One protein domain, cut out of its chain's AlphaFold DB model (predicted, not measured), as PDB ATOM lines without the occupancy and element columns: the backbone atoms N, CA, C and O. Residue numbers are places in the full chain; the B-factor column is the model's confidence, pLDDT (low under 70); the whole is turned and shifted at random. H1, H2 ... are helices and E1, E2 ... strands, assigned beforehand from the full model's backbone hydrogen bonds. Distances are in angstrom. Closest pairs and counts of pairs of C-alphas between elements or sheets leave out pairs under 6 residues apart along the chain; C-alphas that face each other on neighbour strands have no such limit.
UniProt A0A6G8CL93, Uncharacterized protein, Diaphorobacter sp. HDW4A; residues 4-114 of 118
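AT A GLANCE: This is residues 4 to 114 of the 118 residues of an uncharacterized protein of Diaphorobacter sp. HDW4A (UniProt A0A6G8CL93). Two strongly twisted four-stranded sheets, E3 E7 E1 E8 and E2 E6 E4 E5, make a crossed sandwich that is only partly face to face, a wedge whose sheets come together where E1, E3 and E4 meet E6, E5 and E7. H1 covers the far part of the first sheet, on the face that the second sheet also covers, near the edge strand E2. The printed part has 111 residues, with named elements in the order E1 E2 E3 E4 E5 E6 E7 H1 E8; both sheets are antiparallel, in the orders E3 - E7 - E1 - E8 and E2 - E6 - E4 - E5, and the class is mixed, helices and strands. The whole is compact, with a radius of gyration of the C-alphas of 13.7 A and spans of 39 by 32 by 25 A.

IN THESE COORDINATES: Find C-alpha 4 at (203.442, 197.998, 249.680), where E1 begins; it runs over residues 4 to 11, 23.6 A. In the same sheet look for E7, residues 75 to 83, 26.2 A, E3, residues 25 to 30, and E8, residues 108 to 113, which ends at C-alpha 113 at (203.466, 204.169, 248.165). The other sheet holds E2, residues 16 to 19, E6, residues 65 to 70, E4, residues 32 to 39, 23.1 A, and E5, residues 42 to 49, 23.5 A. H1, residues 90 to 103, starts at C-alpha 90 at (195.143, 196.248, 248.334) and is 20.1 A long.

HOW THE PARTS SIT: Begin at inner strand E1: N 8 and O 78 of E7 are 3.0 A apart, and N 7 and O 109 of E8 are 2.8 A apart. At E3, N 27 and O 79 of E7 are 2.9 A apart. H1 is on this sheet, making two layers, a helix on one face of a sheet, at a height over the sheet of 9.2 A; it lies over E1 and runs along it at 6 degrees on the local plane. The closest C-alphas of H1 and E1 are those of Leu 97 and Leu 6, 6.3 A. E7, H1 and E8 form a split strand-helix-strand unit, two strands running the same way with E1 between them, and its crossover is right-handed. Every O i to N i+4 pair in H1 is within hydrogen-bond range. Across the sandwich the strands of the two sheets stand at 65 degrees; E3 and E5 touch, their closest C-alphas being Cys 28 and Leu 48, 5.8 A. In the second sheet look at N 18 and O 66, 2.9 A, between E2 and E6, N 36 and O 67, 2.9 A, between E4 and E6, and N 35 and O 46, 2.8 A, in the hairpin E4 and E5. E2 and H1 are near each other, with 6 pairs of C-alphas within 10 A, while E5 and E8 are apart.

THE WHOLE: The two C-alphas farthest apart, those of Gly 41 and Asn 114, are 42.9 A apart. The printed part has no cut. Look at residues 50 to 64 for the long link, E5 to E6. The mean pLDDT of the printed part is 86.1, and residues 82 to 91 and 113 to 114 are under 70.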
ATOM      1  N   ALA A   4     203.266 198.209 248.251       81.38
ATOM      2  CA  ALA A   4     203.442 197.998 249.680       81.38
ATOM      3  C   ALA A   4     204.673 197.122 249.906       81.38
ATOM      4  O   ALA A   4     204.910 196.154 249.175       81.38
ATOM      5  N   SER A   5     205.473 197.478 250.902       88.25
ATOM      6  CA  SER A   5     206.679 196.745 251.255       88.25
ATOM      7  C   SER A   5     206.859 196.646 252.761       88.25
ATOM      8  O   SER A   5     206.417 197.503 253.532       88.25
ATOM      9  N   LEU A   6     207.536 195.578 253.173       90.69
ATOM     10  CA  LEU A   6     207.959 195.365 254.548       90.69
ATOM     11  C   LEU A   6     209.482 195.293 254.587       90.69
ATOM     12  O   LEU A   6     210.081 194.419 253.966       90.69
ATOM     13  N   THR A   7     210.105 196.218 255.313       92.94
ATOM     14  CA  THR A   7     211.556 196.245 255.530       92.94
ATOM     15  C   THR A   7     211.880 195.730 256.924       92.94
ATOM     16  O   THR A   7     211.258 196.156 257.895       92.94
ATOM     17  N   PHE A   8     212.866 194.849 257.048       92.88
ATOM     18  CA  PHE A   8     213.311 194.342 258.348       92.88
ATOM     19  C   PHE A   8     214.792 193.963 258.333       92.88
ATOM     20  O   PHE A   8     215.369 193.693 257.280       92.88
ATOM     21  N   THR A   9     215.420 193.963 259.512       94.00
ATOM     22  CA  THR A   9     216.857 193.695 259.661       94.00
ATOM     23  C   THR A   9     217.085 192.486 260.553       94.00
ATOM     24  O   THR A   9     216.821 192.516 261.755       94.00
ATOM     25  N   LEU A  10     217.654 191.438 259.963       93.12
ATOM     26  CA  LEU A  10     218.094 190.242 260.667       93.12
ATOM     27  C   LEU A  10     219.488 190.453 261.251       93.12
ATOM     28  O   LEU A  10     220.349 191.073 260.625       93.12
ATOM     29  N   LYS A  11     219.733 189.879 262.430       93.31
ATOM     30  CA  LYS A  11     221.058 189.825 263.056       93.31
ATOM     31  C   LYS A  11     221.659 188.434 262.918       93.31
ATOM     32  O   LYS A  11     220.957 187.421 262.927       93.31
ATOM     33  N   ARG A  12     222.984 188.373 262.836       93.19
ATOM     34  CA  ARG A  12     223.719 187.107 262.865       93.19
ATOM     35  C   ARG A  12     223.420 186.349 264.161       93.19
ATOM     36  O   ARG A  12     223.398 186.937 265.237       93.19
ATOM     37  N   GLY A  13     223.179 185.043 264.041       91.44
ATOM     38  CA  GLY A  13     222.797 184.179 265.164       91.44
ATOM     39  C   GLY A  13     221.309 184.214 265.534       91.44
ATOM     40  O   GLY A  13     220.907 183.476 266.425       91.44
ATOM     41  N   GLN A  14     220.487 185.013 264.846       91.38
ATOM     42  CA  GLN A  14     219.035 185.075 265.046       91.38
ATOM     43  C   GLN A  14     218.307 184.689 263.750       91.38
ATOM     44  O   GLN A  14     217.758 185.562 263.073       91.38
ATOM     45  N   PRO A  15     218.344 183.404 263.347       92.69
ATOM     46  CA  PRO A  15     217.648 182.972 262.144       92.69
ATOM     47  C   PRO A  15     216.134 183.154 262.293       92.69
ATOM     48  O   PRO A  15     215.608 183.121 263.408       92.69
ATOM     49  N   GLN A  16     215.430 183.318 261.175       92.12
ATOM     50  CA  GLN A  16     213.965 183.348 261.144       92.12
ATOM     51  C   GLN A  16     213.421 182.315 260.175       92.12
ATOM     52  O   GLN A  16     214.033 182.048 259.146       92.12
ATOM     53  N   MET A  17     212.260 181.768 260.508       92.44
ATOM     54  CA  MET A  17     211.525 180.847 259.652       92.44
ATOM     55  C   MET A  17     210.382 181.604 258.995       92.44
ATOM     56  O   MET A  17     209.564 182.185 259.700       92.44
ATOM     57  N   LEU A  18     210.326 181.581 257.668       90.38
ATOM     58  CA  LEU A  18     209.241 182.168 256.891       90.38
ATOM     59  C   LEU A  18     208.607 181.105 256.001       90.38
ATOM     60  O   LEU A  18     209.299 180.236 255.472       90.38
ATOM     61  N   CYS A  19     207.293 181.167 255.841       89.81
ATOM     62  CA  CYS A  19     206.561 180.280 254.952       89.81
ATOM     63  C   CYS A  19     206.492 180.902 253.553       89.81
ATOM     64  O   CYS A  19     206.202 182.090 253.424       89.81
ATOM     65  N   THR A  20     206.710 180.122 252.490       88.38
ATOM     66  CA  THR A  20     206.594 180.614 251.103       88.38
ATOM     67  C   THR A  20     205.205 181.151 250.772       88.38
ATOM     68  O   THR A  20     205.089 182.001 249.898       88.38
ATOM     69  N   SER A  21     204.163 180.726 251.493       85.00
ATOM     70  CA  SER A  21     202.808 181.281 251.363       85.00
ATOM     71  C   SER A  21     202.717 182.757 251.767       85.00
ATOM     72  O   SER A  21     201.825 183.459 251.299       85.00
ATOM     73  N   ASP A  22     203.645 183.226 252.602       82.62
ATOM     74  CA  ASP A  22     203.703 184.603 253.097       82.62
ATOM     75  C   ASP A  22     204.724 185.462 252.330       82.62
ATOM     76  O   ASP A  22     204.845 186.669 252.569       82.62
ATOM     77  N   LEU A  23     205.466 184.847 251.400       82.44
ATOM     78  CA  LEU A  23     206.562 185.453 250.651       82.44
ATOM     79  C   LEU A  23     206.181 185.627 249.182       82.44
ATOM     80  O   LEU A  23     205.796 184.680 248.506       82.44
ATOM     81  N   HIS A  24     206.377 186.834 248.655       82.81
ATOM     82  CA  HIS A  24     206.197 187.107 247.227       82.81
ATOM     83  C   HIS A  24     207.536 187.372 246.532       82.81
ATOM     84  O   HIS A  24     207.940 186.649 245.626       82.81
ATOM     85  N   SER A  25     208.246 188.409 246.971       88.56
ATOM     86  CA  SER A  25     209.578 188.756 246.487       88.56
ATOM     87  C   SER A  25     210.403 189.264 247.657       88.56
ATOM     88  O   SER A  25     209.937 190.125 248.402       88.56
ATOM     89  N   LEU A  26     211.602 188.723 247.840       91.44
ATOM     90  CA  LEU A  26     212.495 189.056 248.940       91.44
ATOM     91  C   LEU A  26     213.818 189.575 248.385       91.44
ATOM     92  O   LEU A  26     214.543 188.866 247.688       91.44
ATOM     93  N   ARG A  27     214.165 190.813 248.721       92.75
ATOM     94  CA  ARG A  27     215.407 191.447 248.278       92.75
ATOM     95  C   ARG A  27     216.275 191.816 249.464       92.75
ATOM     96  O   ARG A  27     215.833 192.524 250.364       92.75
ATOM     97  N   CYS A  28     217.535 191.399 249.427       93.62
ATOM     98  CA  CYS A  28     218.548 191.870 250.361       93.62
ATOM     99  C   CYS A  28     219.074 193.229 249.878       93.62
ATOM    100  O   CYS A  28     219.662 193.335 248.802       93.62
ATOM    101  N   THR A  29     218.846 194.293 250.643       93.75
ATOM    102  CA  THR A  29     219.335 195.640 250.304       93.75
ATOM    103  C   THR A  29     220.695 195.927 250.929       93.75
ATOM    104  O   THR A  29     221.460 196.718 250.389       93.75
ATOM    105  N   GLN A  30     221.033 195.251 252.030       94.44
ATOM    106  CA  GLN A  30     222.312 195.403 252.719       94.44
ATOM    107  C   GLN A  30     222.730 194.093 253.392       94.44
ATOM    108  O   GLN A  30     221.900 193.409 253.985       94.44
ATOM    109  N   GLY A  31     224.032 193.796 253.381       94.12
ATOM    110  CA  GLY A  31     224.597 192.602 254.013       94.12
ATOM    111  C   GLY A  31     224.517 191.374 253.109       94.12
ATOM    112  O   GLY A  31     224.487 191.480 251.882       94.12
ATOM    113  N   THR A  32     224.557 190.188 253.699       95.75
ATOM    114  CA  THR A  32     224.507 188.919 252.975       95.75
ATOM    115  C   THR A  32     223.685 187.918 253.766       95.75
ATOM    116  O   THR A  32     223.819 187.787 254.985       95.75
ATOM    117  N   MET A  33     222.810 187.220 253.057       95.44
ATOM    118  CA  MET A  33     221.844 186.308 253.637       95.44
ATOM    119  C   MET A  33     221.914 184.950 252.983       95.44
ATOM    120  O   MET A  33     222.046 184.860 251.770       95.44
ATOM    121  N   GLN A  34     221.750 183.916 253.786       96.31
ATOM    122  CA  GLN A  34     221.517 182.561 253.344       96.31
ATOM    123  C   GLN A  34     220.045 182.218 253.570       96.31
ATOM    124  O   GLN A  34     219.499 182.453 254.648       96.31
ATOM    125  N   LEU A  35     219.419 181.684 252.532       95.81
ATOM    126  CA  LEU A  35     218.118 181.043 252.565       95.81
ATOM    127  C   LEU A  35     218.357 179.539 252.534       95.81
ATOM    128  O   LEU A  35     219.098 179.066 251.674       95.81
ATOM    129  N   GLU A  36     217.733 178.799 253.438       96.44
ATOM    130  CA  GLU A  36     217.826 177.340 253.495       96.44
ATOM    131  C   GLU A  36     216.427 176.731 253.559       96.44
ATOM    132  O   GLU A  36     215.571 177.225 254.293       96.44
ATOM    133  N   TRP A  37     216.178 175.660 252.811       95.81
ATOM    134  CA  TRP A  37     214.913 174.927 252.872       95.81
ATOM    135  C   TRP A  37     215.117 173.455 252.522       95.81
ATOM    136  O   TRP A  37     216.094 173.084 251.872       95.81
ATOM    137  N   GLU A  38     214.165 172.619 252.927       94.50
ATOM    138  CA  GLU A  38     214.147 171.200 252.585       94.50
ATOM    139  C   GLU A  38     212.976 170.897 251.648       94.50
ATOM    140  O   GLU A  38     211.847 171.345 251.866       94.50
ATOM    141  N   GLN A  39     213.228 170.112 250.602       90.75
ATOM    142  CA  GLN A  39     212.185 169.610 249.715       90.75
ATOM    143  C   GLN A  39     212.452 168.144 249.384       90.75
ATOM    144  O   GLN A  39     213.488 167.801 248.821       90.75
ATOM    145  N   ARG A  40     211.489 167.268 249.715       90.75
ATOM    146  CA  ARG A  40     211.582 165.811 249.482       90.75
ATOM    147  C   ARG A  40     212.853 165.186 250.093       90.75
ATOM    148  O   ARG A  40     213.455 164.309 249.481       90.75
ATOM    149  N   GLY A  41     213.267 165.652 251.275       91.69
ATOM    150  CA  GLY A  41     214.474 165.179 251.967       91.69
ATOM    151  C   GLY A  41     215.797 165.716 251.410       91.69
ATOM    152  O   GLY A  41     216.857 165.266 251.834       91.69
ATOM    153  N   ILE A  42     215.761 166.653 250.455       93.88
ATOM    154  CA  ILE A  42     216.950 167.308 249.900       93.88
ATOM    155  C   ILE A  42     217.056 168.717 250.488       93.88
ATOM    156  O   ILE A  42     216.096 169.486 250.421       93.88
ATOM    157  N   HIS A  43     218.227 169.050 251.044       95.25
ATOM    158  CA  HIS A  43     218.537 170.384 251.566       95.25
ATOM    159  C   HIS A  43     219.018 171.300 250.445       95.25
ATOM    160  O   HIS A  43     219.971 170.982 249.731       95.25
ATOM    161  N   PHE A  44     218.383 172.456 250.323       95.00
ATOM    162  CA  PHE A  44     218.723 173.484 249.355       95.00
ATOM    163  C   PHE A  44     219.172 174.751 250.069       95.00
ATOM    164  O   PHE A  44     218.714 175.074 251.166       95.00
ATOM    165  N   GLN A  45     220.064 175.485 249.410       95.00
ATOM    166  CA  GLN A  45     220.567 176.758 249.900       95.00
ATOM    167  C   GLN A  45     220.653 177.784 248.772       95.00
ATOM    168  O   GLN A  45     221.018 177.459 247.641       95.00
ATOM    169  N   HIS A  46     220.359 179.038 249.098       94.50
ATOM    170  CA  HIS A  46     220.496 180.177 248.199       94.50
ATOM    171  C   HIS A  46     221.072 181.377 248.952       94.50
ATOM    172  O   HIS A  46     220.813 181.541 250.141       94.50
ATOM    173  N   VAL A  47     221.859 182.221 248.281       95.12
ATOM    174  CA  VAL A  47     222.506 183.381 248.914       95.12
ATOM    175  C   VAL A  47     222.013 184.675 248.281       95.12
ATOM    176  O   VAL A  47     222.139 184.863 247.074       95.12
ATOM    177  N   LEU A  48     221.502 185.587 249.112       94.75
ATOM    178  CA  LEU A  48     221.136 186.945 248.719       94.75
ATOM    179  C   LEU A  48     222.219 187.933 249.141       94.75
ATOM    180  O   LEU A  48     222.548 188.052 250.325       94.75
ATOM    181  N   TYR A  49     222.719 188.699 248.179       94.00
ATOM    182  CA  TYR A  49     223.680 189.775 248.410       94.00
ATOM    183  C   TYR A  49     222.975 191.131 248.462       94.00
ATOM    184  O   TYR A  49     222.010 191.363 247.734       94.00
ATOM    185  N   GLY A  50     223.468 192.033 249.311       92.00
ATOM    186  CA  GLY A  50     222.987 193.409 249.401       92.00
ATOM    187  C   GLY A  50     223.130 194.142 248.068       92.00
ATOM    188  O   GLY A  50     224.226 194.213 247.518       92.00
ATOM    189  N   GLY A  51     222.018 194.669 247.551       88.19
ATOM    190  CA  GLY A  51     221.966 195.307 246.230       88.19
ATOM    191  C   GLY A  51     221.864 194.316 245.064       88.19
ATOM    192  O   GLY A  51     221.911 194.731 243.909       88.19
ATOM    193  N   GLY A  52     221.725 193.020 245.359       88.44
ATOM    194  CA  GLY A  52     221.489 191.977 244.369       88.44
ATOM    195  C   GLY A  52     220.046 191.936 243.860       88.44
ATOM    196  O   GLY A  52     219.175 192.708 244.274       88.44
ATOM    197  N   MET A  53     219.800 190.992 242.952       88.12
ATOM    198  CA  MET A  53     218.466 190.727 242.416       88.12
ATOM    199  C   MET A  53     217.522 190.200 243.510       88.12
ATOM    200  O   MET A  53     217.972 189.501 244.422       88.12
ATOM    201  N   PRO A  54     216.219 190.524 243.433       89.81
ATOM    202  CA  PRO A  54     215.227 189.918 244.307       89.81
ATOM    203  C   PRO A  54     215.145 188.406 244.073       89.81
ATOM    204  O   PRO A  54     215.294 187.928 242.949       89.81
ATOM    205  N   TRP A  55     214.867 187.671 245.142       91.94
ATOM    206  CA  TRP A  55     214.549 186.254 245.095       91.94
ATOM    207  C   TRP A  55     213.051 186.046 245.245       91.94
ATOM    208  O   TRP A  55     212.403 186.666 246.088       91.94
ATOM    209  N   GLU A  56     212.505 185.160 244.425       91.25
ATOM    210  CA  GLU A  56     211.082 184.855 244.395       91.25
ATOM    211  C   GLU A  56     210.904 183.341 244.551       91.25
ATOM    212  O   GLU A  56     211.550 182.580 243.826       91.25
ATOM    213  N   PRO A  57     210.027 182.867 245.452       87.38
ATOM    214  CA  PRO A  57     209.828 181.443 245.703       87.38
ATOM    215  C   PRO A  57     208.967 180.767 244.617       87.38
ATOM    216  O   PRO A  57     208.187 179.875 244.929       87.38
ATOM    217  N   ARG A  58     209.074 181.178 243.341       83.25
ATOM    218  CA  ARG A  58     208.196 180.700 242.248       83.25
ATOM    219  C   ARG A  58     208.275 179.194 242.026       83.25
ATOM    220  O   ARG A  58     207.269 178.571 241.707       83.25
ATOM    221  N   ASP A  59     209.466 178.636 242.204       82.31
ATOM    222  CA  ASP A  59     209.731 177.214 241.992       82.31
ATOM    223  C   ASP A  59     209.541 176.383 243.273       82.31
ATOM    224  O   ASP A  59     209.729 175.164 243.266       82.31
ATOM    225  N   LEU A  60     209.165 177.026 244.386       87.19
ATOM    226  CA  LEU A  60     208.908 176.354 245.652       87.19
ATOM    227  C   LEU A  60     207.411 176.084 245.827       87.19
ATOM    228  O   LEU A  60     206.588 176.959 245.559       87.19
ATOM    229  N   PRO A  61     207.026 174.896 246.326       87.69
ATOM    230  CA  PRO A  61     205.653 174.654 246.741       87.69
ATOM    231  C   PRO A  61     205.178 175.701 247.760       87.69
ATOM    232  O   PRO A  61     205.932 176.129 248.639       87.69
ATOM    233  N   ALA A  62     203.904 176.088 247.677       86.19
ATOM    234  CA  ALA A  62     203.270 176.861 248.739       86.19
ATOM    235  C   ALA A  62     203.316 176.063 250.054       86.19
ATOM    236  O   ALA A  62     203.112 174.847 250.055       86.19
ATOM    237  N   GLY A  63     203.593 176.736 251.170       88.12
ATOM    238  CA  GLY A  63     203.745 176.089 252.476       88.12
ATOM    239  C   GLY A  63     205.164 175.617 252.808       88.12
ATOM    240  O   GLY A  63     205.385 175.098 253.902       88.12
ATOM    241  N   THR A  64     206.135 175.769 251.901       92.44
ATOM    242  CA  THR A  64     207.537 175.448 252.197       92.44
ATOM    243  C   THR A  64     208.093 176.429 253.226       92.44
ATOM    244  O   THR A  64     207.997 177.644 253.071       92.44
ATOM    245  N   TRP A  65     208.703 175.897 254.283       93.81
ATOM    246  CA  TRP A  65     209.390 176.700 255.286       93.81
ATOM    247  C   TRP A  65     210.823 176.988 254.850       93.81
ATOM    248  O   TRP A  65     211.587 176.074 254.542       93.81
ATOM    249  N   VAL A  66     211.182 178.266 254.856       94.62
ATOM    250  CA  VAL A  66     212.500 178.772 254.487       94.62
ATOM    251  C   VAL A  66     213.127 179.419 255.712       94.62
ATOM    252  O   VAL A  66     212.542 180.298 256.347       94.62
ATOM    253  N   ARG A  67     214.337 178.985 256.044       95.25
ATOM    254  CA  ARG A  67     215.159 179.568 257.096       95.25
ATOM    255  C   ARG A  67     216.012 180.687 256.515       95.25
ATOM    256  O   ARG A  67     216.782 180.466 255.587       95.25
ATOM    257  N   LEU A  68     215.904 181.875 257.092       94.94
ATOM    258  CA  LEU A  68     216.700 183.048 256.756       94.94
ATOM    259  C   LEU A  68     217.808 183.209 257.798       94.94
ATOM    260  O   LEU A  68     217.526 183.301 258.994       94.94
ATOM    261  N   GLY A  69     219.062 183.281 257.356       95.06
ATOM    262  CA  GLY A  69     220.228 183.469 258.218       95.06
ATOM    263  C   GLY A  69     221.203 184.503 257.664       95.06
ATOM    264  O   GLY A  69     221.459 184.552 256.468       95.06
ATOM    265  N   VAL A  70     221.779 185.339 258.529       95.75
ATOM    266  CA  VAL A  70     222.835 186.286 258.127       95.75
ATOM    267  C   VAL A  70     224.183 185.573 258.085       95.75
ATOM    268  O   VAL A  70     224.562 184.917 259.060       95.75
ATOM    269  N   ILE A  71     224.931 185.759 256.998       94.12
ATOM    270  CA  ILE A  71     226.283 185.215 256.827       94.12
ATOM    271  C   ILE A  71     227.301 186.336 256.597       94.12
ATOM    272  O   ILE A  71     226.987 187.373 256.023       94.12
ATOM    273  N   GLY A  72     228.539 186.139 257.056       90.44
ATOM    274  CA  GLY A  72     229.617 187.124 256.918       90.44
ATOM    275  C   GLY A  72     229.486 188.311 257.880       90.44
ATOM    276  O   GLY A  72     230.250 188.396 258.843       90.44
ATOM    277  N   GLN A  73     228.533 189.217 257.639       90.31
ATOM    278  CA  GLN A  73     228.376 190.456 258.416       90.31
ATOM    279  C   GLN A  73     227.567 190.260 259.715       90.31
ATOM    280  O   GLN A  73     227.075 189.172 260.019       90.31
ATOM    281  N   ALA A  74     227.444 191.328 260.512       92.56
ATOM    282  CA  ALA A  74     226.680 191.329 261.764       92.56
ATOM    283  C   ALA A  74     225.156 191.322 261.549       92.56
ATOM    284  O   ALA A  74     224.415 190.810 262.390       92.56
ATOM    285  N   SER A  75     224.686 191.880 260.433       93.88
ATOM    286  CA  SER A  75     223.268 191.980 260.091       93.88
ATOM    287  C   SER A  75     223.052 192.040 258.581       93.88
ATOM    288  O   SER A  75     223.962 192.405 257.835       93.88
ATOM    289  N   ALA A  76     221.830 191.742 258.152       93.88
ATOM    290  CA  ALA A  76     221.376 191.955 256.785       93.88
ATOM    291  C   ALA A  76     219.967 192.560 256.783       93.88
ATOM    292  O   ALA A  76     219.125 192.186 257.601       93.88
ATOM    293  N   THR A  77     219.724 193.497 255.869       94.12
ATOM    294  CA  THR A  77     218.437 194.183 255.713       94.12
ATOM    295  C   THR A  77     217.729 193.653 254.481       94.12
ATOM    296  O   THR A  77     218.310 193.571 253.397       94.12
ATOM    297  N   LEU A  78     216.465 193.302 254.666       93.31
ATOM    298  CA  LEU A  78     215.592 192.756 253.645       93.31
ATOM    299  C   LEU A  78     214.436 193.692 253.385       93.31
ATOM    300  O   LEU A  78     213.952 194.370 254.290       93.31
ATOM    301  N   VAL A  79     213.953 193.636 252.157       92.19
ATOM    302  CA  VAL A  79     212.678 194.202 251.759       92.19
ATOM    303  C   VAL A  79     211.871 193.084 251.124       92.19
ATOM    304  O   VAL A  79     212.313 192.489 250.140       92.19
ATOM    305  N   GLN A  80     210.699 192.804 251.686       89.44
ATOM    306  CA  GLN A  80     209.670 192.065 250.977       89.44
ATOM    307  C   GLN A  80     208.835 193.045 250.162       89.44
ATOM    308  O   GLN A  80     208.254 193.981 250.717       89.44
ATOM    309  N   GLU A  81     208.760 192.809 248.858       79.06
ATOM    310  CA  GLU A  81     207.902 193.559 247.950       79.06
ATOM    311  C   GLU A  81     206.807 192.655 247.403       79.06
ATOM    312  O   GLU A  81     207.036 191.490 247.071       79.06
ATOM    313  N   SER A  82     205.611 193.215 247.266       68.62
ATOM    314  CA  SER A  82     204.565 192.606 246.460       68.62
ATOM    315  C   SER A  82     204.007 193.658 245.502       68.62
ATOM    316  O   SER A  82     203.672 194.767 245.938       68.62
ATOM    317  N   PRO A  83     203.948 193.362 244.194       60.91
ATOM    318  CA  PRO A  83     203.325 194.256 243.239       60.91
ATOM    319  C   PRO A  83     201.813 194.262 243.482       60.91
ATOM    320  O   PRO A  83     201.151 193.235 243.334       60.91
ATOM    321  N   VAL A  84     201.249 195.424 243.827       59.25
ATOM    322  CA  VAL A  84     199.792 195.602 243.810       59.25
ATOM    323  C   VAL A  84     199.382 195.632 242.342       59.25
ATOM    324  O   VAL A  84     199.547 196.646 241.662       59.25
ATOM    325  N   GLN A  85     198.885 194.510 241.822       51.41
ATOM    326  CA  GLN A  85     198.104 194.564 240.592       51.41
ATOM    327  C   GLN A  85     196.816 195.335 240.898       51.41
ATOM    328  O   GLN A  85     196.194 195.123 241.939       51.41
ATOM    329  N   GLU A  86     196.476 196.282 240.024       49.62
ATOM    330  CA  GLU A  86     195.321 197.181 240.116       49.62
ATOM    331  C   GLU A  86     193.999 196.401 240.052       49.62
ATOM    332  O   GLU A  86     193.290 196.406 239.054       49.62
ATOM    333  N   SER A  87     193.662 195.680 241.113       42.47
ATOM    334  CA  SER A  87     192.363 195.042 241.284       42.47
ATOM    335  C   SER A  87     192.198 194.659 242.747       42.47
ATOM    336  O   SER A  87     192.917 193.781 243.211       42.47
ATOM    337  N   SER A  88     191.279 195.320 243.454       51.53
ATOM    338  CA  SER A  88     190.522 194.844 244.634       51.53
ATOM    339  C   SER A  88     191.257 194.212 245.840       51.53
ATOM    340  O   SER A  88     190.608 193.897 246.829       51.53
ATOM    341  N   ASN A  89     192.582 194.053 245.805       56.75
ATOM    342  CA  ASN A  89     193.372 193.222 246.719       56.75
ATOM    343  C   ASN A  89     194.359 194.039 247.567       56.75
ATOM    344  O   ASN A  89     195.190 193.458 248.265       56.75
ATOM    345  N   GLY A  90     194.282 195.374 247.528       59.31
ATOM    346  CA  GLY A  90     195.143 196.248 248.334       59.31
ATOM    347  C   GLY A  90     195.057 195.931 249.833       59.31
ATOM    348  O   GLY A  90     196.083 195.846 250.508       59.31
ATOM    349  N   ASP A  91     193.850 195.632 250.322       67.69
ATOM    350  CA  ASP A  91     193.605 195.257 251.719       67.69
ATOM    351  C   ASP A  91     194.167 193.870 252.067       67.69
ATOM    352  O   ASP A  91     194.681 193.659 253.170       67.69
ATOM    353  N   LEU A  92     194.126 192.925 251.122       70.31
ATOM    354  CA  LEU A  92     194.699 191.587 251.300       70.31
ATOM    355  C   LEU A  92     196.225 191.646 251.379       70.31
ATOM    356  O   LEU A  92     196.823 190.967 252.212       70.31
ATOM    357  N   LEU A  93     196.859 192.489 250.558       72.50
ATOM    358  CA  LEU A  93     198.309 192.636 250.582       72.50
ATOM    359  C   LEU A  93     198.796 193.281 251.879       72.50
ATOM    360  O   LEU A  93     199.764 192.825 252.489       72.50
ATOM    361  N   GLU A  94     198.141 194.356 252.301       77.12
ATOM    362  CA  GLU A  94     198.473 195.008 253.559       77.12
ATOM    363  C   GLU A  94     198.281 194.041 254.738       77.12
ATOM    364  O   GLU A  94     199.139 193.974 255.620       77.12
ATOM    365  N   SER A  95     197.222 193.227 254.708       79.69
ATOM    366  CA  SER A  95     196.988 192.167 255.696       79.69
ATOM    367  C   SER A  95     198.100 191.115 255.696       79.69
ATOM    368  O   SER A  95     198.573 190.747 256.769       79.69
ATOM    369  N   LEU A  96     198.580 190.688 254.523       80.94
ATOM    370  CA  LEU A  96     199.691 189.738 254.395       80.94
ATOM    371  C   LEU A  96     200.994 190.304 254.973       80.94
ATOM    372  O   LEU A  96     201.654 189.654 255.779       80.94
ATOM    373  N   LEU A  97     201.356 191.534 254.603       84.75
ATOM    374  CA  LEU A  97     202.577 192.177 255.096       84.75
ATOM    375  C   LEU A  97     202.507 192.441 256.605       84.75
ATOM    376  O   LEU A  97     203.519 192.328 257.294       84.75
ATOM    377  N   ARG A  98     201.321 192.748 257.144       83.12
ATOM    378  CA  ARG A  98     201.096 192.862 258.592       83.12
ATOM    379  C   ARG A  98     201.182 191.508 259.299       83.12
ATOM    380  O   ARG A  98     201.786 191.436 260.366       83.12
ATOM    381  N   ALA A  99     200.632 190.444 258.713       82.44
ATOM    382  CA  ALA A  99     200.760 189.088 259.243       82.44
ATOM    383  C   ALA A  99     202.235 188.659 259.287       82.44
ATOM    384  O   ALA A  99     202.719 188.221 260.331       82.44
ATOM    385  N   LEU A 100     202.985 188.916 258.215       84.06
ATOM    386  CA  LEU A 100     204.424 188.675 258.170       84.06
ATOM    387  C   LEU A 100     205.180 189.492 259.224       84.06
ATOM    388  O   LEU A 100     206.022 188.948 259.934       84.06
ATOM    389  N   ALA A 101     204.855 190.779 259.375       86.69
ATOM    390  CA  ALA A 101     205.435 191.622 260.418       86.69
ATOM    391  C   ALA A 101     205.189 191.062 261.828       86.69
ATOM    392  O   ALA A 101     206.063 191.164 262.679       86.69
ATOM    393  N   SER A 102     204.025 190.446 262.070       84.75
ATOM    394  CA  SER A 102     203.711 189.811 263.357       84.75
ATOM    395  C   SER A 102     204.455 188.490 263.590       84.75
ATOM    396  O   SER A 102     204.760 188.157 264.733       84.75
ATOM    397  N   ALA A 103     204.770 187.757 262.516       82.25
ATOM    398  CA  ALA A 103     205.543 186.517 262.574       82.25
ATOM    399  C   ALA A 103     207.047 186.782 262.760       82.25
ATOM    400  O   ALA A 103     207.759 185.997 263.383       82.25
ATOM    401  N   LEU A 104     207.532 187.909 262.238       83.38
ATOM    402  CA  LEU A 104     208.894 188.380 262.440       83.38
ATOM    403  C   LEU A 104     209.028 188.917 263.871       83.38
ATOM    404  O   LEU A 104     208.574 190.011 264.187       83.38
ATOM    405  N   HIS A 105     209.698 188.171 264.750       79.19
ATOM    406  CA  HIS A 105     209.959 188.586 266.138       79.19
ATOM    407  C   HIS A 105     211.043 189.683 266.239       79.19
ATOM    408  O   HIS A 105     211.996 189.578 267.012       79.19
ATOM    409  N   MET A 106     210.936 190.734 265.426       82.88
ATOM    410  CA  MET A 106     211.894 191.831 265.329       82.88
ATOM    411  C   MET A 106     211.210 193.128 264.866       82.88
ATOM    412  O   MET A 106     210.093 193.089 264.358       82.88
ATOM    413  N   PRO A 107     211.878 194.288 264.977       85.06
ATOM    414  CA  PRO A 107     211.361 195.528 264.413       85.06
ATOM    415  C   PRO A 107     211.236 195.460 262.884       85.06
ATOM    416  O   PRO A 107     212.198 195.136 262.185       85.06
ATOM    417  N   THR A 108     210.065 195.836 262.369       89.62
ATOM    418  CA  THR A 108     209.775 195.910 260.930       89.62
ATOM    419  C   THR A 108     209.215 197.280 260.556       89.62
ATOM    420  O   THR A 108     208.453 197.866 261.325       89.62
ATOM    421  N   ILE A 109     209.534 197.774 259.362       89.62
ATOM    422  CA  ILE A 109     209.027 199.034 258.812       89.62
ATOM    423  C   ILE A 109     208.117 198.714 257.629       89.62
ATOM    424  O   ILE A 109     208.576 198.226 256.595       89.62
ATOM    425  N   PHE A 110     206.830 199.014 257.770       87.44
ATOM    426  CA  PHE A 110     205.862 198.933 256.681       87.44
ATOM    427  C   PHE A 110     205.847 200.248 255.893       87.44
ATOM    428  O   PHE A 110     205.706 201.319 256.482       87.44
ATOM    429  N   THR A 111     205.982 200.174 254.569       84.88
ATOM    430  CA  THR A 111     205.915 201.340 253.676       84.88
ATOM    431  C   THR A 111     204.870 201.107 252.593       84.88
ATOM    432  O   THR A 111     204.886 200.078 251.924       84.88
ATOM    433  N   LYS A 112     203.981 202.084 252.391       80.38
ATOM    434  CA  LYS A 112     202.954 202.080 251.343       80.38
ATOM    435  C   LYS A 112     203.141 203.306 250.459       80.38
ATOM    436  O   LYS A 112     203.135 204.433 250.955       80.38
ATOM    437  N   ARG A 113     203.332 203.103 249.158       69.00
ATOM    438  CA  ARG A 113     203.466 204.169 248.165       69.00
ATOM    439  C   ARG A 113     202.256 204.142 247.247       69.00
ATOM    440  O   ARG A 113     202.164 203.297 246.365       69.00
ATOM    441  N   ASN A 114     201.356 205.101 247.426       65.06
ATOM    442  CA  ASN A 114     200.245 205.296 246.503       65.06
ATOM    443  C   ASN A 114     200.796 205.923 245.224       65.06
ATOM    444  O   ASN A 114     201.313 207.042 245.249       65.06
TER     445      ASN A 114